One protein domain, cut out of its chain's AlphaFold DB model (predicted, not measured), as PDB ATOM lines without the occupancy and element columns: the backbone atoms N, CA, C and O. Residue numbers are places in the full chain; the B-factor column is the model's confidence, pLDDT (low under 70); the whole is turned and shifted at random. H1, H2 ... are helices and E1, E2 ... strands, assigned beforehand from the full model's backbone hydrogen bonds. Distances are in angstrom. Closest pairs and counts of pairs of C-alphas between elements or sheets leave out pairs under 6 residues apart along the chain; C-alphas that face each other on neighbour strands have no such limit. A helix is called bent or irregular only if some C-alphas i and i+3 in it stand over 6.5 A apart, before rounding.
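What this domain is: This is residues 13 to 87, 259 to 310 and 330 to 344 of the 603 residues of the protein "uncharacterized protein LOC115888732 isoform X5" of Sitophilus oryzae (UniProt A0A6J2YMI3). Two helices side by side, H4 and H8, make the middle, and six others, H1, H2, H3, H5, H6 and H7, wrap round them as an open ring with a gap between H1 and H7. H5, the longest, runs along one side; H1, H2, H3 and a tiny sheet of E1 and E2 lie toward one end, H6 and H7 toward the other. The printed part has 142 residues, mostly helix, with eight named helices and two named strands in the order H1 E1 H2 H3 E2 H4 H5 H6 H7 H8; the sheet, E1 - E2, is antiparallel. It is compact, with a radius of gyration of the C-alphas of 14.8 A and spans of 38 by 30 by 29 A.

How they stand to each other: Look first at E1, residues 30 to 32, and its antiparallel neighbour E2, residues 70 to 72: N 31 and O 71 are within hydrogen-bond range at 2.8 A. H4, residues 73 to 84, follows E2 directly and touches H8, residues 332 to 342, at a tilt of 35.1 degrees, only just steep, the same way; their closest C-alphas, Gly 74 and Ala 337, are 4.3 A apart. With residues 20 to 24 alone, H1, residues 13 to 25, touches H2, residues 33 to 42; the closest C-alphas are Ile 21 and Leu 39, 6.8 A. H2 touches H3, residues 49 to 62, closest at the C-alphas of Lys 37 and Val 52, 6.3 A. H3 touches H5, residues 260 to 276, at a shallow tilt of 20 degrees, the same way; C-alphas 58 and 265 are closest, 5.5 A. With residues 270 to 275 alone, H5 touches residues 290 to 294 of H6, residues 284 to 295, in a helical hairpin; the closest C-alphas are Val 274 and Ala 290, 6.3 A. H7, residues 301 to 307, touches no helix; its C-alpha 307 is 7.6 A from C-alpha 338, their closest, and it is close to H8 but not clearly touching. H1 and H7 are apart. Each O i to N i+4 pair is within hydrogen-bond range in H3, H4, H5, H7 and H8, against 8 of 9 in H1, 4 of 6 in H2 and 6 of 8 in H6.

Where its parts are: Find C-alpha 13 at (22.686, 51.085, 24.161), where H1 begins its 18.4 A. H2 is irregular: C-alphas 34 and 37 are 7.1 A apart. H3 measures 20.3 A, H4 16.4 A and H6 16.9 A. H5 runs 24.4 A from C-alpha 260 at (10.588, 35.772, 35.484), and H8 ends at C-alpha 342, (20.884, 54.719, 32.642).

The domain as a whole: The C-alphas of Asn 50 and Leu 310 are farthest apart, 40.6 A. Residues 88 to 258 and 311 to 329 are cut out, with C-alpha gaps of 12.8 A and 13.7 A. Of the links printed whole, none is long. Mean pLDDT of the printed part is 76.1; residues 259 to 266 are among those under 70.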
ATOM      1  N   PHE A  13      23.567  52.254  24.108       80.75
ATOM      2  CA  PHE A  13      22.686  51.085  24.161       80.75
ATOM      3  C   PHE A  13      21.455  51.261  23.271       80.75
ATOM      4  O   PHE A  13      21.162  50.413  22.428       80.75
ATOM      5  N   THR A  14      20.752  52.384  23.397       82.44
ATOM      6  CA  THR A  14      19.586  52.686  22.551       82.44
ATOM      7  C   THR A  14      19.966  52.737  21.065       82.44
ATOM      8  O   THR A  14      19.233  52.215  20.223       82.44
ATOM      9  N   ARG A  15      21.156  53.249  20.708       80.44
ATOM     10  CA  ARG A  15      21.687  53.186  19.327       80.44
ATOM     11  C   ARG A  15      21.898  51.759  18.829       80.44
ATOM     12  O   ARG A  15      21.658  51.483  17.655       80.44
ATOM     13  N   GLU A  16      22.362  50.862  19.687       79.38
ATOM     14  CA  GLU A  16      22.592  49.455  19.354       79.38
ATOM     15  C   GLU A  16      21.275  48.711  19.096       79.38
ATOM     16  O   GLU A  16      21.117  48.080  18.046       79.38
ATOM     17  N   VAL A  17      20.291  48.876  19.984       83.12
ATOM     18  CA  VAL A  17      18.945  48.304  19.812       83.12
ATOM     19  C   VAL A  17      18.286  48.849  18.541       83.12
ATOM     20  O   VAL A  17      17.711  48.086  17.760       83.12
ATOM     21  N   TYR A  18      18.427  50.152  18.272       84.75
ATOM     22  CA  TYR A  18      17.909  50.767  17.049       84.75
ATOM     23  C   TYR A  18      18.527  50.164  15.784       84.75
ATOM     24  O   TYR A  18      17.804  49.879  14.829       84.75
ATOM     25  N   LYS A  19      19.845  49.918  15.772       81.19
ATOM     26  CA  LYS A  19      20.516  49.252  14.645       81.19
ATOM     27  C   LYS A  19      19.946  47.853  14.405       81.19
ATOM     28  O   LYS A  19      19.657  47.518  13.258       81.19
ATOM     29  N   ALA A  20      19.737  47.063  15.462       81.06
ATOM     30  CA  ALA A  20      19.166  45.719  15.349       81.06
ATOM     31  C   ALA A  20      17.750  45.736  14.739       81.06
ATOM     32  O   ALA A  20      17.459  44.964  13.823       81.06
ATOM     33  N   ILE A  21      16.895  46.666  15.181       85.00
ATOM     34  CA  ILE A  21      15.547  46.854  14.621       85.00
ATOM     35  C   ILE A  21      15.628  47.300  13.158       85.00
ATOM     36  O   ILE A  21      15.007  46.681  12.291       85.00
ATOM     37  N   SER A  22      16.438  48.323  12.874       82.38
ATOM     38  CA  SER A  22      16.550  48.943  11.548       82.38
ATOM     39  C   SER A  22      17.046  47.973  10.481       82.38
ATOM     40  O   SER A  22      16.556  47.982   9.353       82.38
ATOM     41  N   LEU A  23      17.977  47.081  10.829       79.12
ATOM     42  CA  LEU A  23      18.499  46.066   9.910       79.12
ATOM     43  C   LEU A  23      17.431  45.071   9.436       79.12
ATOM     44  O   LEU A  23      17.520  44.554   8.313       79.12
ATOM     45  N   ARG A  24      16.442  44.785  10.289       79.62
ATOM     46  CA  ARG A  24      15.388  43.806  10.009       79.62
ATOM     47  C   ARG A  24      14.128  44.446   9.446       79.62
ATOM     48  O   ARG A  24      13.569  43.914   8.490       79.62
ATOM     49  N   LEU A  25      13.669  45.530  10.057       81.94
ATOM     50  CA  LEU A  25      12.346  46.108   9.820       81.94
ATOM     51  C   LEU A  25      12.404  47.496   9.171       81.94
ATOM     52  O   LEU A  25      11.359  48.038   8.825       81.94
ATOM     53  N   GLY A  26      13.602  48.049   8.964       79.50
ATOM     54  CA  GLY A  26      13.770  49.439   8.559       79.50
ATOM     55  C   GLY A  26      13.437  50.407   9.694       79.50
ATOM     56  O   GLY A  26      13.347  50.024  10.861       79.50
ATOM     57  N   ASP A  27      13.265  51.678   9.347       74.50
ATOM     58  CA  ASP A  27      12.945  52.729  10.311       74.50
ATOM     59  C   ASP A  27      11.447  52.689  10.662       74.50
ATOM     60  O   ASP A  27      10.607  53.258   9.963       74.50
ATOM     61  N   ILE A  28      11.103  51.934  11.710       75.81
ATOM     62  CA  ILE A  28       9.721  51.690  12.148       75.81
ATOM     63  C   ILE A  28       9.504  52.095  13.608       75.81
ATOM     64  O   ILE A  28      10.179  51.612  14.506       75.81
ATOM     65  N   GLN A  29       8.491  52.916  13.880       67.62
ATOM     66  CA  GLN A  29       8.197  53.382  15.244       67.62
ATOM     67  C   GLN A  29       7.638  52.282  16.170       67.62
ATOM     68  O   GLN A  29       7.866  52.296  17.377       67.62
ATOM     69  N   ASN A  30       6.904  51.322  15.601       83.19
ATOM     70  CA  ASN A  30       6.155  50.309  16.339       83.19
ATOM     71  C   ASN A  30       6.560  48.910  15.877       83.19
ATOM     72  O   ASN A  30       6.349  48.552  14.719       83.19
ATOM     73  N   ILE A  31       7.106  48.110  16.789       86.81
ATOM     74  CA  ILE A  31       7.585  46.753  16.526       86.81
ATOM     75  C   ILE A  31       6.390  45.791  16.539       86.81
ATOM     76  O   ILE A  31       5.783  45.605  17.601       86.81
ATOM     77  N   PRO A  32       6.039  45.148  15.410       86.56
ATOM     78  CA  PRO A  32       4.919  44.213  15.371       86.56
ATOM     79  C   PRO A  32       5.212  42.959  16.202       86.56
ATOM     80  O   PRO A  32       6.336  42.450  16.181       86.56
ATOM     81  N   LYS A  33       4.187  42.421  16.878       83.00
ATOM     82  CA  LYS A  33       4.262  41.204  17.710       83.00
ATOM     83  C   LYS A  33       5.059  40.064  17.065       83.00
ATOM     84  O   LYS A  33       5.910  39.476  17.730       83.00
ATOM     85  N   ASP A  34       4.824  39.789  15.786       83.50
ATOM     86  CA  ASP A  34       5.409  38.633  15.091       83.50
ATOM     87  C   ASP A  34       6.932  38.751  14.891       83.50
ATOM     88  O   ASP A  34       7.625  37.759  14.664       83.50
ATOM     89  N   HIS A  35       7.491  39.955  15.045       85.69
ATOM     90  CA  HIS A  35       8.925  40.202  14.921       85.69
ATOM     91  C   HIS A  35       9.666  40.287  16.258       85.69
ATOM     92  O   HIS A  35      10.892  40.191  16.263       85.69
ATOM     93  N   VAL A  36       8.955  40.400  17.386       86.31
ATOM     94  CA  VAL A  36       9.552  40.609  18.718       86.31
ATOM     95  C   VAL A  36      10.515  39.482  19.093       86.31
ATOM     96  O   VAL A  36      11.674  39.746  19.409       86.31
ATOM     97  N   LYS A  37      10.083  38.217  18.985       85.25
ATOM     98  CA  LYS A  37      10.939  37.050  19.272       85.25
ATOM     99  C   LYS A  37      12.185  37.028  18.389       85.25
ATOM    100  O   LYS A  37      13.286  36.764  18.857       85.25
ATOM    101  N   THR A  38      12.008  37.329  17.107       82.25
ATOM    102  CA  THR A  38      13.100  37.291  16.136       82.25
ATOM    103  C   THR A  38      14.129  38.392  16.400       82.25
ATOM    104  O   THR A  38      15.322  38.128  16.322       82.25
ATOM    105  N   LEU A  39      13.690  39.590  16.795       85.19
ATOM    106  CA  LEU A  39      14.587  40.671  17.205       85.19
ATOM    107  C   LEU A  39      15.356  40.325  18.486       85.19
ATOM    108  O   LEU A  39      16.560  40.553  18.550       85.19
ATOM    109  N   PHE A  40      14.706  39.716  19.485       84.50
ATOM    110  CA  PHE A  40      15.421  39.204  20.660       84.50
ATOM    111  C   PHE A  40      16.481  38.160  20.287       84.50
ATOM    112  O   PHE A  40      17.577  38.177  20.846       84.50
ATOM    113  N   ASN A  41      16.186  37.274  19.334       78.06
ATOM    114  CA  ASN A  41      17.146  36.281  18.846       78.06
ATOM    115  C   ASN A  41      18.336  36.930  18.125       78.06
ATOM    116  O   ASN A  41      19.467  36.492  18.326       78.06
ATOM    117  N   ASP A  42      18.102  37.979  17.332       76.56
ATOM    118  CA  ASP A  42      19.177  38.737  16.675       76.56
ATOM    119  C   ASP A  42      20.133  39.378  17.695       76.56
ATOM    120  O   ASP A  42      21.323  39.517  17.422       76.56
ATOM    121  N   MET A  43      19.617  39.694  18.887       77.88
ATOM    122  CA  MET A  43      20.369  40.180  20.048       77.88
ATOM    123  C   MET A  43      20.775  39.054  21.030       77.88
ATOM    124  O   MET A  43      21.086  39.327  22.184       77.88
ATOM    125  N   GLN A  44      20.765  37.781  20.603       74.31
ATOM    126  CA  GLN A  44      21.097  36.566  21.386       74.31
ATOM    127  C   GLN A  44      20.401  36.430  22.757       74.31
ATOM    128  O   GLN A  44      20.954  35.831  23.684       74.31
ATOM    129  N   LEU A  45      19.178  36.944  22.898       72.50
ATOM    130  CA  LEU A  45      18.392  36.839  24.135       72.50
ATOM    131  C   LEU A  45      17.442  35.632  24.169       72.50
ATOM    132  O   LEU A  45      16.909  35.319  25.227       72.50
ATOM    133  N   PHE A  46      17.257  34.949  23.036       79.25
ATOM    134  CA  PHE A  46      16.565  33.658  22.863       79.25
ATOM    135  C   PHE A  46      15.381  33.343  23.812       79.25
ATOM    136  O   PHE A  46      15.373  32.269  24.419       79.25
ATOM    137  N   PRO A  47      14.363  34.218  23.939       77.88
ATOM    138  CA  PRO A  47      13.190  33.929  24.758       77.88
ATOM    139  C   PRO A  47      12.305  32.836  24.137       77.88
ATOM    140  O   PRO A  47      12.208  32.689  22.912       77.88
ATOM    141  N   SER A  48      11.598  32.097  24.987       78.69
ATOM    142  CA  SER A  48      10.519  31.185  24.596       78.69
ATOM    143  C   SER A  48       9.286  31.936  24.065       78.69
ATOM    144  O   SER A  48       9.105  33.131  24.305       78.69
ATOM    145  N   ASP A  49       8.396  31.238  23.348       74.81
ATOM    146  CA  ASP A  49       7.138  31.836  22.856       74.81
ATOM    147  C   ASP A  49       6.218  32.293  23.994       74.81
ATOM    148  O   ASP A  49       5.505  33.291  23.856       74.81
ATOM    149  N   ASN A  50       6.266  31.588  25.127       73.00
ATOM    150  CA  ASN A  50       5.533  31.956  26.329       73.00
ATOM    151  C   ASN A  50       6.061  33.274  26.907       73.00
ATOM    152  O   ASN A  50       5.284  34.197  27.114       73.00
ATOM    153  N   GLU A  51       7.383  33.409  27.056       74.81
ATOM    154  CA  GLU A  51       8.016  34.638  27.554       74.81
ATOM    155  C   GLU A  51       7.676  35.859  26.691       74.81
ATOM    156  O   GLU A  51       7.303  36.906  27.220       74.81
ATOM    157  N   VAL A  52       7.745  35.726  25.361       79.56
ATOM    158  CA  VAL A  52       7.396  36.817  24.432       79.56
ATOM    159  C   VAL A  52       5.911  37.169  24.522       79.56
ATOM    160  O   VAL A  52       5.551  38.349  24.526       79.56
ATOM    161  N   THR A  53       5.040  36.162  24.614       78.31
ATOM    162  CA  THR A  53       3.592  36.369  24.748       78.31
ATOM    163  C   THR A  53       3.260  37.098  26.044       78.31
ATOM    164  O   THR A  53       2.479  38.051  26.007       78.31
ATOM    165  N   THR A  54       3.890  36.714  27.155       73.12
ATOM    166  CA  THR A  54       3.688  37.375  28.442       73.12
ATOM    167  C   THR A  54       4.192  38.812  28.394       73.12
ATOM    168  O   THR A  54       3.401  39.716  28.626       73.12
ATOM    169  N   MET A  55       5.431  39.081  27.959       77.56
ATOM    170  CA  MET A  55       5.950  40.461  27.843       77.56
ATOM    171  C   MET A  55       5.004  41.390  27.069       77.56
ATOM    172  O   MET A  55       4.738  42.515  27.495       77.56
ATOM    173  N   LEU A  56       4.444  40.900  25.960       78.56
ATOM    174  CA  LEU A  56       3.468  41.636  25.159       78.56
ATOM    175  C   LEU A  56       2.146  41.876  25.897       78.56
ATOM    176  O   LEU A  56       1.605  42.979  25.831       78.56
ATOM    177  N   GLN A  57       1.607  40.869  26.591       74.38
ATOM    178  CA  GLN A  57       0.402  41.027  27.416       74.38
ATOM    179  C   GLN A  57       0.604  42.063  28.527       74.38
ATOM    180  O   GLN A  57      -0.310  42.819  28.845       74.38
ATOM    181  N   CYS A  58       1.806  42.149  29.072       70.81
ATOM    182  CA  CYS A  58       2.107  43.002  30.214       70.81
ATOM    183  C   CYS A  58       2.246  44.463  29.805       70.81
ATOM    184  O   CYS A  58       1.609  45.333  30.395       70.81
ATOM    185  N   VAL A  59       2.955  44.725  28.704       73.44
ATOM    186  CA  VAL A  59       2.976  46.057  28.085       73.44
ATOM    187  C   VAL A  59       1.559  46.517  27.717       73.44
ATOM    188  O   VAL A  59       1.207  47.675  27.943       73.44
ATOM    189  N   ARG A  60       0.702  45.609  27.229       73.31
ATOM    190  CA  ARG A  60      -0.712  45.907  26.934       73.31
ATOM    191  C   ARG A  60      -1.513  46.294  28.173       73.31
ATOM    192  O   ARG A  60      -2.225  47.294  28.131       73.31
ATOM    193  N   GLN A  61      -1.396  45.536  29.264       68.94
ATOM    194  CA  GLN A  61      -2.092  45.825  30.526       68.94
ATOM    195  C   GLN A  61      -1.690  47.185  31.106       68.94
ATOM    196  O   GLN A  61      -2.523  47.877  31.686       68.94
ATOM    197  N   CYS A  62      -0.445  47.606  30.888       67.69
ATOM    198  CA  CYS A  62       0.036  48.918  31.301       67.69
ATOM    199  C   CYS A  62      -0.510  50.076  30.437       67.69
ATOM    200  O   CYS A  62      -0.465  51.220  30.864       67.69
ATOM    201  N   ARG A  63      -1.056  49.843  29.238       72.81
ATOM    202  CA  ARG A  63      -1.489  50.913  28.311       72.81
ATOM    203  C   ARG A  63      -2.964  51.340  28.450       72.81
ATOM    204  O   ARG A  63      -3.551  51.773  27.465       72.81
ATOM    205  N   ASN A  64      -3.579  51.221  29.631       58.59
ATOM    206  CA  ASN A  64      -4.978  51.623  29.889       58.59
ATOM    207  C   ASN A  64      -5.981  51.150  28.806       58.59
ATOM    208  O   ASN A  64      -6.766  51.932  28.279       58.59
ATOM    209  N   GLY A  65      -5.953  49.857  28.453       54.22
ATOM    210  CA  GLY A  65      -7.007  49.226  27.638       54.22
ATOM    211  C   GLY A  65      -6.853  49.302  26.111       54.22
ATOM    212  O   GLY A  65      -7.782  48.935  25.395       54.22
ATOM    213  N   SER A  66      -5.704  49.729  25.572       55.75
ATOM    214  CA  SER A  66      -5.478  49.689  24.116       55.75
ATOM    215  C   SER A  66      -5.319  48.243  23.597       55.75
ATOM    216  O   SER A  66      -4.459  47.500  24.072       55.75
ATOM    217  N   ASN A  67      -6.072  47.853  22.561       57.94
ATOM    218  CA  ASN A  67      -5.972  46.544  21.880       57.94
ATOM    219  C   ASN A  67      -4.722  46.410  20.969       57.94
ATOM    220  O   ASN A  67      -4.704  45.640  20.007       57.94
ATOM    221  N   THR A  68      -3.661  47.173  21.238       62.25
ATOM    222  CA  THR A  68      -2.495  47.290  20.349       62.25
ATOM    223  C   THR A  68      -1.676  45.997  20.296       62.25
ATOM    224  O   THR A  68      -1.516  45.295  21.290       62.25
ATOM    225  N   THR A  69      -1.176  45.611  19.120       70.06
ATOM    226  CA  THR A  69      -0.409  44.368  18.860       70.06
ATOM    227  C   THR A  69       1.096  44.613  18.693       70.06
ATOM    228  O   THR A  69       1.799  43.764  18.150       70.06
ATOM    229  N   TYR A  70       1.595  45.766  19.142       81.81
ATOM    230  CA  TYR A  70       2.967  46.219  18.905       81.81
ATOM    231  C   TYR A  70       3.643  46.749  20.179       81.81
ATOM    232  O   TYR A  70       2.961  47.195  21.103       81.81
ATOM    233  N   LEU A  71       4.978  46.749  20.189       86.31
ATOM    234  CA  LEU A  71       5.821  47.409  21.197       86.31
ATOM    235  C   LEU A  71       6.368  48.730  20.649       86.31
ATOM    236  O   LEU A  71       6.710  48.795  19.469       86.31
ATOM    237  N   THR A  72       6.463  49.773  21.478       88.38
ATOM    238  CA  THR A  72       7.238  50.971  21.092       88.38
ATOM    239  C   THR A  72       8.734  50.716  21.244       88.38
ATOM    240  O   THR A  72       9.155  49.761  21.906       88.38
ATOM    241  N   PHE A  73       9.555  51.584  20.651       87.56
ATOM    242  CA  PHE A  73      11.007  51.474  20.746       87.56
ATOM    243  C   PHE A  73      11.491  51.548  22.201       87.56
ATOM    244  O   PHE A  73      12.276  50.702  22.630       87.56
ATOM    245  N   GLY A  74      10.983  52.506  22.984       85.56
ATOM    246  CA  GLY A  74      11.363  52.663  24.392       85.56
ATOM    247  C   GLY A  74      10.996  51.458  25.264       85.56
ATOM    248  O   GLY A  74      11.815  50.992  26.053       85.56
ATOM    249  N   GLU A  75       9.792  50.903  25.095       87.69
ATOM    250  CA  GLU A  75       9.365  49.694  25.817       87.69
ATOM    251  C   GLU A  75      10.203  48.474  25.426       87.69
ATOM    252  O   GLU A  75      10.566  47.668  26.282       87.69
ATOM    253  N   PHE A  76      10.544  48.345  24.143       89.06
ATOM    254  CA  PHE A  76      11.407  47.268  23.680       89.06
ATOM    255  C   PHE A  76      12.832  47.405  24.221       89.06
ATOM    256  O   PHE A  76      13.378  46.420  24.702       89.06
ATOM    257  N   CYS A  77      13.409  48.613  24.240       86.94
ATOM    258  CA  CYS A  77      14.707  48.875  24.873       86.94
ATOM    259  C   CYS A  77      14.713  48.445  26.344       86.94
ATOM    260  O   CYS A  77      15.649  47.786  26.795       86.94
ATOM    261  N   PHE A  78      13.644  48.768  27.075       85.25
ATOM    262  CA  PHE A  78      13.482  48.344  28.462       85.25
ATOM    263  C   PHE A  78      13.409  46.815  28.590       85.25
ATOM    264  O   PHE A  78      14.144  46.228  29.378       85.25
ATOM    265  N   LEU A  79      12.596  46.140  27.771       84.69
ATOM    266  CA  LEU A  79      12.488  44.676  27.782       84.69
ATOM    267  C   LEU A  79      13.799  43.972  27.403       84.69
ATOM    268  O   LEU A  79      14.139  42.952  27.998       84.69
ATOM    269  N   VAL A  80      14.545  44.507  26.434       83.38
ATOM    270  CA  VAL A  80      15.886  44.027  26.065       83.38
ATOM    271  C   VAL A  80      16.824  44.121  27.252       83.38
ATOM    272  O   VAL A  80      17.510  43.145  27.554       83.38
ATOM    273  N   ARG A  81      16.813  45.254  27.961       79.81
ATOM    274  CA  ARG A  81      17.628  45.436  29.161       79.81
ATOM    275  C   ARG A  81      17.263  44.423  30.246       79.81
ATOM    276  O   ARG A  81      18.146  43.782  30.804       79.81
ATOM    277  N   GLU A  82      15.976  44.219  30.498       75.75
ATOM    278  CA  GLU A  82      15.509  43.250  31.493       75.75
ATOM    279  C   GLU A  82      15.859  41.804  31.126       75.75
ATOM    280  O   GLU A  82      16.244  41.013  31.985       75.75
ATOM    281  N   MET A  83      15.793  41.460  29.841       73.94
ATOM    282  CA  MET A  83      16.193  40.147  29.337       73.94
ATOM    283  C   MET A  83      17.702  39.908  29.424       73.94
ATOM    284  O   MET A  83      18.118  38.790  29.725       73.94
ATOM    285  N   GLN A  84      18.523  40.937  29.192       69.12
ATOM    286  CA  GLN A  84      19.977  40.865  29.392       69.12
ATOM    287  C   GLN A  84      20.343  40.574  30.853       69.12
ATOM    288  O   GLN A  84      21.355  39.925  31.104       69.12
ATOM    289  N   ASN A  85      19.495  40.997  31.791       61.06
ATOM    290  CA  ASN A  85      19.700  40.832  33.226       61.06
ATOM    291  C   ASN A  85      19.185  39.482  33.777       61.06
ATOM    292  O   ASN A  85      19.280  39.251  34.980       61.06
ATOM    293  N   LYS A  86      18.641  38.578  32.942       57.66
ATOM    294  CA  LYS A  86      18.173  37.254  33.394       57.66
ATOM    295  C   LYS A  86      19.337  36.281  33.672       57.66
ATOM    296  O   LYS A  86      20.206  36.113  32.810       57.66
ATOM    297  N   PRO A  87      19.285  35.514  34.779       42.69
ATOM    298  CA  PRO A  87      20.157  34.368  35.011       42.69
ATOM    299  C   PRO A  87      20.139  33.330  33.887       42.69
ATOM    300  O   PRO A  87      19.094  32.756  33.566       42.69
ATOM    301  N   SER A 259       6.708  34.414  38.274       54.38
ATOM    302  CA  SER A 259       7.586  33.938  37.193       54.38
ATOM    303  C   SER A 259       8.542  35.048  36.686       54.38
ATOM    304  O   SER A 259       8.232  36.232  36.844       54.38
ATOM    305  N   PRO A 260       9.715  34.747  36.086       54.12
ATOM    306  CA  PRO A 260      10.588  35.772  35.484       54.12
ATOM    307  C   PRO A 260       9.834  36.770  34.592       54.12
ATOM    308  O   PRO A 260      10.209  37.934  34.462       54.12
ATOM    309  N   GLU A 261       8.747  36.306  33.991       58.50
ATOM    310  CA  GLU A 261       7.773  37.087  33.263       58.50
ATOM    311  C   GLU A 261       7.008  38.066  34.168       58.50
ATOM    312  O   GLU A 261       7.015  39.256  33.869       58.50
ATOM    313  N   GLU A 262       6.432  37.625  35.291       58.38
ATOM    314  CA  GLU A 262       5.762  38.467  36.303       58.38
ATOM    315  C   GLU A 262       6.681  39.520  36.947       58.38
ATOM    316  O   GLU A 262       6.229  40.620  37.274       58.38
ATOM    317  N   GLN A 263       7.981  39.245  37.071       61.03
ATOM    318  CA  GLN A 263       8.956  40.241  37.529       61.03
ATOM    319  C   GLN A 263       9.130  41.374  36.513       61.03
ATOM    320  O   GLN A 263       9.151  42.547  36.889       61.03
ATOM    321  N   ILE A 264       9.188  41.049  35.218       66.06
ATOM    322  CA  ILE A 264       9.205  42.052  34.144       66.06
ATOM    323  C   ILE A 264       7.908  42.874  34.172       66.06
ATOM    324  O   ILE A 264       7.956  44.099  34.028       66.06
ATOM    325  N   VAL A 265       6.759  42.238  34.435       64.69
ATOM    326  CA  VAL A 265       5.466  42.937  34.583       64.69
ATOM    327  C   VAL A 265       5.503  43.936  35.715       64.69
ATOM    328  O   VAL A 265       5.142  45.094  35.515       64.69
ATOM    329  N   HIS A 266       5.947  43.502  36.893       67.69
ATOM    330  CA  HIS A 266       6.026  44.366  38.059       67.69
ATOM    331  C   HIS A 266       6.910  45.580  37.766       67.69
ATOM    332  O   HIS A 266       6.550  46.705  38.103       67.69
ATOM    333  N   LYS A 267       8.053  45.380  37.103       72.62
ATOM    334  CA  LYS A 267       8.986  46.467  36.792       72.62
ATOM    335  C   LYS A 267       8.409  47.466  35.794       72.62
ATOM    336  O   LYS A 267       8.477  48.664  36.049       72.62
ATOM    337  N   ILE A 268       7.778  47.001  34.716       75.69
ATOM    338  CA  ILE A 268       7.116  47.883  33.737       75.69
ATOM    339  C   ILE A 268       5.930  48.611  34.372       75.69
ATOM    340  O   ILE A 268       5.736  49.805  34.140       75.69
ATOM    341  N   ARG A 269       5.150  47.915  35.203       74.19
ATOM    342  CA  ARG A 269       4.029  48.511  35.928       74.19
ATOM    343  C   ARG A 269       4.520  49.601  36.872       74.19
ATOM    344  O   ARG A 269       3.989  50.701  36.839       74.19
ATOM    345  N   ARG A 270       5.572  49.331  37.642       79.62
ATOM    346  CA  ARG A 270       6.170  50.291  38.570       79.62
ATOM    347  C   ARG A 270       6.775  51.496  37.845       79.62
ATOM    348  O   ARG A 270       6.571  52.625  38.281       79.62
ATOM    349  N   LEU A 271       7.457  51.265  36.721       83.12
ATOM    350  CA  LEU A 271       7.971  52.311  35.832       83.12
ATOM    351  C   LEU A 271       6.844  53.246  35.375       83.12
ATOM    352  O   LEU A 271       6.990  54.467  35.401       83.12
ATOM    353  N   ARG A 272       5.698  52.668  35.005       83.75
ATOM    354  CA  ARG A 272       4.508  53.414  34.606       83.75
ATOM    355  C   ARG A 272       3.822  54.129  35.762       83.75
ATOM    356  O   ARG A 272       3.514  55.297  35.614       83.75
ATOM    357  N   GLU A 273       3.630  53.476  36.902       81.50
ATOM    358  CA  GLU A 273       3.036  54.090  38.096       81.50
ATOM    359  C   GLU A 273       3.820  55.330  38.536       81.50
ATOM    360  O   GLU A 273       3.229  56.361  38.853       81.50
ATOM    361  N   VAL A 274       5.156  55.253  38.514       83.06
ATOM    362  CA  VAL A 274       6.007  56.409  38.809       83.06
ATOM    363  C   VAL A 274       5.834  57.486  37.745       83.06
ATOM    364  O   VAL A 274       5.639  58.640  38.104       83.06
ATOM    365  N   TYR A 275       5.835  57.140  36.458       86.81
ATOM    366  CA  TYR A 275       5.607  58.119  35.393       86.81
ATOM    367  C   TYR A 275       4.241  58.820  35.504       86.81
ATOM    368  O   TYR A 275       4.156  60.047  35.436       86.81
ATOM    369  N   ASP A 276       3.179  58.051  35.732       83.75
ATOM    370  CA  ASP A 276       1.808  58.546  35.848       83.75
ATOM    371  C   ASP A 276       1.615  59.404  37.110       83.75
ATOM    372  O   ASP A 276       0.756  60.285  37.115       83.75
ATOM    373  N   SER A 277       2.453  59.231  38.145       85.12
ATOM    374  CA  SER A 277       2.451  60.093  39.340       85.12
ATOM    375  C   SER A 277       2.826  61.555  39.063       85.12
ATOM    376  O   SER A 277       2.528  62.422  39.880       85.12
ATOM    377  N   TYR A 278       3.411  61.840  37.894       85.12
ATOM    378  CA  TYR A 278       3.674  63.197  37.392       85.12
ATOM    379  C   TYR A 278       2.615  63.644  36.367       85.12
ATOM    380  O   TYR A 278       2.888  64.454  35.481       85.12
ATOM    381  N   ASN A 279       1.409  63.069  36.431       77.25
ATOM    382  CA  ASN A 279       0.258  63.374  35.576       77.25
ATOM    383  C   ASN A 279       0.550  63.263  34.064       77.25
ATOM    384  O   ASN A 279      -0.046  63.967  33.248       77.25
ATOM    385  N   GLY A 280       1.492  62.398  33.679       67.88
ATOM    386  CA  GLY A 280       1.916  62.224  32.288       67.88
ATOM    387  C   GLY A 280       2.695  63.407  31.695       67.88
ATOM    388  O   GLY A 280       2.951  63.406  30.490       67.88
ATOM    389  N   GLN A 281       3.084  64.385  32.520       70.00
ATOM    390  CA  GLN A 281       3.830  65.589  32.146       70.00
ATOM    391  C   GLN A 281       5.191  65.662  32.860       70.00
ATOM    392  O   GLN A 281       5.538  66.681  33.450       70.00
ATOM    393  N   MET A 282       5.971  64.580  32.790       82.06
ATOM    394  CA  MET A 282       7.275  64.474  33.455       82.06
ATOM    395  C   MET A 282       8.275  65.509  32.913       82.06
ATOM    396  O   MET A 282       8.624  65.479  31.733       82.06
ATOM    397  N   GLN A 283       8.744  66.418  33.766       81.88
ATOM    398  CA  GLN A 283       9.764  67.418  33.443       81.88
ATOM    399  C   GLN A 283      11.177  66.889  33.724       81.88
ATOM    400  O   GLN A 283      11.365  65.878  34.394       81.88
ATOM    401  N   LEU A 284      12.204  67.603  33.252       74.50
ATOM    402  CA  LEU A 284      13.611  67.210  33.411       74.50
ATOM    403  C   LEU A 284      14.011  66.941  34.876       74.50
ATOM    404  O   LEU A 284      14.698  65.964  35.160       74.50
ATOM    405  N   TYR A 285      13.565  67.790  35.805       75.00
ATOM    406  CA  TYR A 285      13.855  67.649  37.237       75.00
ATOM    407  C   TYR A 285      13.122  66.455  37.864       75.00
ATOM    408  O   TYR A 285      13.677  65.788  38.739       75.00
ATOM    409  N   ASP A 286      11.928  66.131  37.361       85.19
ATOM    410  CA  ASP A 286      11.144  64.978  37.808       85.19
ATOM    411  C   ASP A 286      11.845  63.659  37.471       85.19
ATOM    412  O   ASP A 286      11.660  62.676  38.178       85.19
ATOM    413  N   ILE A 287      12.695  63.625  36.435       83.81
ATOM    414  CA  ILE A 287      13.439  62.419  36.037       83.81
ATOM    415  C   ILE A 287      14.403  61.981  37.135       83.81
ATOM    416  O   ILE A 287      14.553  60.787  37.366       83.81
ATOM    417  N   ILE A 288      15.056  62.919  37.822       81.12
ATOM    418  CA  ILE A 288      16.022  62.599  38.884       81.12
ATOM    419  C   ILE A 288      15.289  61.986  40.080       81.12
ATOM    420  O   ILE A 288      15.728  60.971  40.623       81.12
ATOM    421  N   ASP A 289      14.151  62.572  40.453       80.94
ATOM    422  CA  ASP A 289      13.286  62.064  41.519       80.94
ATOM    423  C   ASP A 289      12.663  60.708  41.141       80.94
ATOM    424  O   ASP A 289      12.738  59.749  41.909       80.94
ATOM    425  N   ALA A 290      12.137  60.572  39.921       82.06
ATOM    426  CA  ALA A 290      11.591  59.325  39.392       82.06
ATOM    427  C   ALA A 290      12.653  58.218  39.326       82.06
ATOM    428  O   ALA A 290      12.399  57.087  39.745       82.06
ATOM    429  N   TYR A 291      13.861  58.543  38.857       80.62
ATOM    430  CA  TYR A 291      14.999  57.631  38.835       80.62
ATOM    431  C   TYR A 291      15.366  57.192  40.254       80.62
ATOM    432  O   TYR A 291      15.525  55.998  40.498       80.62
ATOM    433  N   SER A 292      15.425  58.118  41.212       72.12
ATOM    434  CA  SER A 292      15.678  57.791  42.619       72.12
ATOM    435  C   SER A 292      14.609  56.862  43.198       72.12
ATOM    436  O   SER A 292      14.943  55.824  43.765       72.12
ATOM    437  N   LYS A 293      13.323  57.145  42.959       73.12
ATOM    438  CA  LYS A 293      12.191  56.311  43.409       73.12
ATOM    439  C   LYS A 293      12.192  54.900  42.823       73.12
ATOM    440  O   LYS A 293      11.695  53.972  43.463       73.12
ATOM    441  N   LEU A 294      12.670  54.745  41.590       71.19
ATOM    442  CA  LEU A 294      12.707  53.458  40.897       71.19
ATOM    443  C   LEU A 294      13.956  52.658  41.260       71.19
ATOM    444  O   LEU A 294      13.871  51.450  41.450       71.19
ATOM    445  N   THR A 295      15.104  53.323  41.368       65.50
ATOM    446  CA  THR A 295      16.416  52.667  41.452       65.50
ATOM    447  C   THR A 295      17.053  52.700  42.843       65.50
ATOM    448  O   THR A 295      18.068  52.033  43.055       65.50
ATOM    449  N   ASN A 296      16.480  53.476  43.772       58.38
ATOM    450  CA  ASN A 296      17.060  53.860  45.064       58.38
ATOM    451  C   ASN A 296      18.460  54.496  44.942       58.38
ATOM    452  O   ASN A 296      19.300  54.339  45.827       58.38
ATOM    453  N   ARG A 297      18.736  55.193  43.830       63.84
ATOM    454  CA  ARG A 297      20.037  55.814  43.534       63.84
ATOM    455  C   ARG A 297      19.873  57.260  43.098       63.84
ATOM    456  O   ARG A 297      18.904  57.616  42.436       63.84
ATOM    457  N   SER A 298      20.872  58.083  43.394       70.94
ATOM    458  CA  SER A 298      20.955  59.423  42.823       70.94
ATOM    459  C   SER A 298      21.377  59.358  41.352       70.94
ATOM    460  O   SER A 298      22.257  58.582  40.969       70.94
ATOM    461  N   LEU A 299      20.742  60.182  40.517       75.75
ATOM    462  CA  LEU A 299      21.150  60.399  39.133       75.75
ATOM    463  C   LEU A 299      21.950  61.695  39.044       75.75
ATOM    464  O   LEU A 299      21.461  62.760  39.411       75.75
ATOM    465  N   GLU A 300      23.175  61.607  38.533       74.56
ATOM    466  CA  GLU A 300      23.974  62.792  38.255       74.56
ATOM    467  C   GLU A 300      23.366  63.573  37.083       74.56
ATOM    468  O   GLU A 300      23.130  63.031  36.001       74.56
ATOM    469  N   ILE A 301      23.138  64.868  37.301       75.62
ATOM    470  CA  ILE A 301      22.513  65.774  36.332       75.62
ATOM    471  C   ILE A 301      23.285  65.805  34.997       75.62
ATOM    472  O   ILE A 301      22.678  65.877  33.929       75.62
ATOM    473  N   SER A 302      24.616  65.687  35.035       71.00
ATOM    474  CA  SER A 302      25.475  65.649  33.841       71.00
ATOM    475  C   SER A 302      25.155  64.458  32.923       71.00
ATOM    476  O   SER A 302      25.055  64.626  31.708       71.00
ATOM    477  N   LYS A 303      24.900  63.267  33.486       75.19
ATOM    478  CA  LYS A 303      24.519  62.059  32.733       75.19
ATOM    479  C   LYS A 303      23.178  62.240  32.030       75.19
ATOM    480  O   LYS A 303      23.028  61.827  30.881       75.19
ATOM    481  N   LEU A 304      22.235  62.898  32.701       76.00
ATOM    482  CA  LEU A 304      20.930  63.231  32.141       76.00
ATOM    483  C   LEU A 304      21.052  64.229  30.978       76.00
ATOM    484  O   LEU A 304      20.482  63.996  29.912       76.00
ATOM    485  N   TYR A 305      21.837  65.298  31.147       73.56
ATOM    486  CA  TYR A 305      22.085  66.285  30.089       73.56
ATOM    487  C   TYR A 305      22.811  65.692  28.878       73.56
ATOM    488  O   TYR A 305      22.447  66.005  27.743       73.56
ATOM    489  N   ASN A 306      23.799  64.824  29.111       72.38
ATOM    490  CA  ASN A 306      24.533  64.131  28.052       72.38
ATOM    491  C   ASN A 306      23.620  63.193  27.262       72.38
ATOM    492  O   ASN A 306      23.657  63.197  26.034       72.38
ATOM    493  N   TYR A 307      22.764  62.428  27.947       71.75
ATOM    494  CA  TYR A 307      21.790  61.566  27.284       71.75
ATOM    495  C   TYR A 307      20.792  62.387  26.462       71.75
ATOM    496  O   TYR A 307      20.582  62.125  25.285       71.75
ATOM    497  N   LEU A 308      20.227  63.450  27.027       72.94
ATOM    498  CA  LEU A 308      19.277  64.299  26.304       72.94
ATOM    499  C   LEU A 308      19.943  65.221  25.262       72.94
ATOM    500  O   LEU A 308      19.241  65.954  24.570       72.94
ATOM    501  N   ASN A 309      21.274  65.164  25.125       65.56
ATOM    502  CA  ASN A 309      22.089  65.953  24.199       65.56
ATOM    503  C   ASN A 309      21.825  67.471  24.284       65.56
ATOM    504  O   ASN A 309      21.768  68.178  23.278       65.56
ATOM    505  N   LEU A 310      21.646  67.976  25.505       59.25
ATOM    506  CA  LEU A 310      21.278  69.371  25.777       59.25
ATOM    507  C   LEU A 310      22.484  70.337  25.812       59.25
ATOM    508  O   LEU A 310      22.296  71.537  25.990       59.25
ATOM    509  N   LEU A 330       8.532  64.969  28.993       79.12
ATOM    510  CA  LEU A 330       9.124  63.702  28.584       79.12
ATOM    511  C   LEU A 330       8.007  62.673  28.410       79.12
ATOM    512  O   LEU A 330       7.309  62.370  29.367       79.12
ATOM    513  N   SER A 331       7.846  62.110  27.212       84.38
ATOM    514  CA  SER A 331       6.904  61.000  26.987       84.38
ATOM    515  C   SER A 331       7.322  59.728  27.741       84.38
ATOM    516  O   SER A 331       8.518  59.489  27.924       84.38
ATOM    517  N   PHE A 332       6.367  58.842  28.046       84.69
ATOM    518  CA  PHE A 332       6.660  57.532  28.645       84.69
ATOM    519  C   PHE A 332       7.650  56.708  27.808       84.69
ATOM    520  O   PHE A 332       8.502  56.021  28.356       84.69
ATOM    521  N   GLU A 333       7.598  56.809  26.478       83.94
ATOM    522  CA  GLU A 333       8.540  56.110  25.599       83.94
ATOM    523  C   GLU A 333       9.982  56.604  25.794       83.94
ATOM    524  O   GLU A 333      10.901  55.798  25.962       83.94
ATOM    525  N   LYS A 334      10.169  57.931  25.832       83.12
ATOM    526  CA  LYS A 334      11.469  58.560  26.115       83.12
ATOM    527  C   LYS A 334      11.957  58.198  27.518       83.12
ATOM    528  O   LYS A 334      13.140  57.916  27.687       83.12
ATOM    529  N   PHE A 335      11.052  58.135  28.495       86.75
ATOM    530  CA  PHE A 335      11.363  57.687  29.850       86.75
ATOM    531  C   PHE A 335      11.830  56.225  29.889       86.75
ATOM    532  O   PHE A 335      12.866  55.940  30.480       86.75
ATOM    533  N   CYS A 336      11.151  55.305  29.195       86.56
ATOM    534  CA  CYS A 336      11.572  53.903  29.097       86.56
ATOM    535  C   CYS A 336      12.962  53.749  28.464       86.56
ATOM    536  O   CYS A 336      13.795  53.017  28.998       86.56
ATOM    537  N   ALA A 337      13.226  54.447  27.354       85.19
ATOM    538  CA  ALA A 337      14.529  54.417  26.688       85.19
ATOM    539  C   ALA A 337      15.643  54.956  27.602       85.19
ATOM    540  O   ALA A 337      16.688  54.324  27.748       85.19
ATOM    541  N   LEU A 338      15.380  56.079  28.281       86.19
ATOM    542  CA  LEU A 338      16.289  56.690  29.250       86.19
ATOM    543  C   LEU A 338      16.580  55.754  30.423       86.19
ATOM    544  O   LEU A 338      17.738  55.559  30.785       86.19
ATOM    545  N   MET A 339      15.552  55.127  30.991       85.00
ATOM    546  CA  MET A 339      15.724  54.182  32.091       85.00
ATOM    547  C   MET A 339      16.497  52.936  31.646       85.00
ATOM    548  O   MET A 339      17.347  52.460  32.394       85.00
ATOM    549  N   ALA A 340      16.278  52.442  30.424       83.25
ATOM    550  CA  ALA A 340      17.032  51.318  29.866       83.25
ATOM    551  C   ALA A 340      18.514  51.659  29.603       83.25
ATOM    552  O   ALA A 340      19.382  50.788  29.716       83.25
ATOM    553  N   GLU A 341      18.813  52.919  29.270       83.06
ATOM    554  CA  GLU A 341      20.180  53.411  29.090       83.06
ATOM    555  C   GLU A 341      20.899  53.643  30.425       83.06
ATOM    556  O   GLU A 341      22.055  53.260  30.561       83.06
ATOM    557  N   LEU A 342      20.236  54.258  31.408       77.62
ATOM    558  CA  LEU A 342      20.884  54.719  32.642       77.62
ATOM    559  C   LEU A 342      20.899  53.677  33.769       77.62
ATOM    560  O   LEU A 342      21.701  53.798  34.692       77.62
ATOM    561  N   SER A 343      20.064  52.637  33.708       66.31
ATOM    562  CA  SER A 343      19.975  51.612  34.766       66.31
ATOM    563  C   SER A 343      21.046  50.509  34.664       66.31
ATOM    564  O   SER A 343      20.806  49.384  35.094       66.31
ATOM    565  N   THR A 344      22.222  50.793  34.095       54.44
ATOM    566  CA  THR A 344      23.253  49.784  33.753       54.44
ATOM    567  C   THR A 344      23.977  49.155  34.937       54.44
ATOM    568  O   THR A 344      24.617  48.123  34.768       54.44
TER     569      THR A 344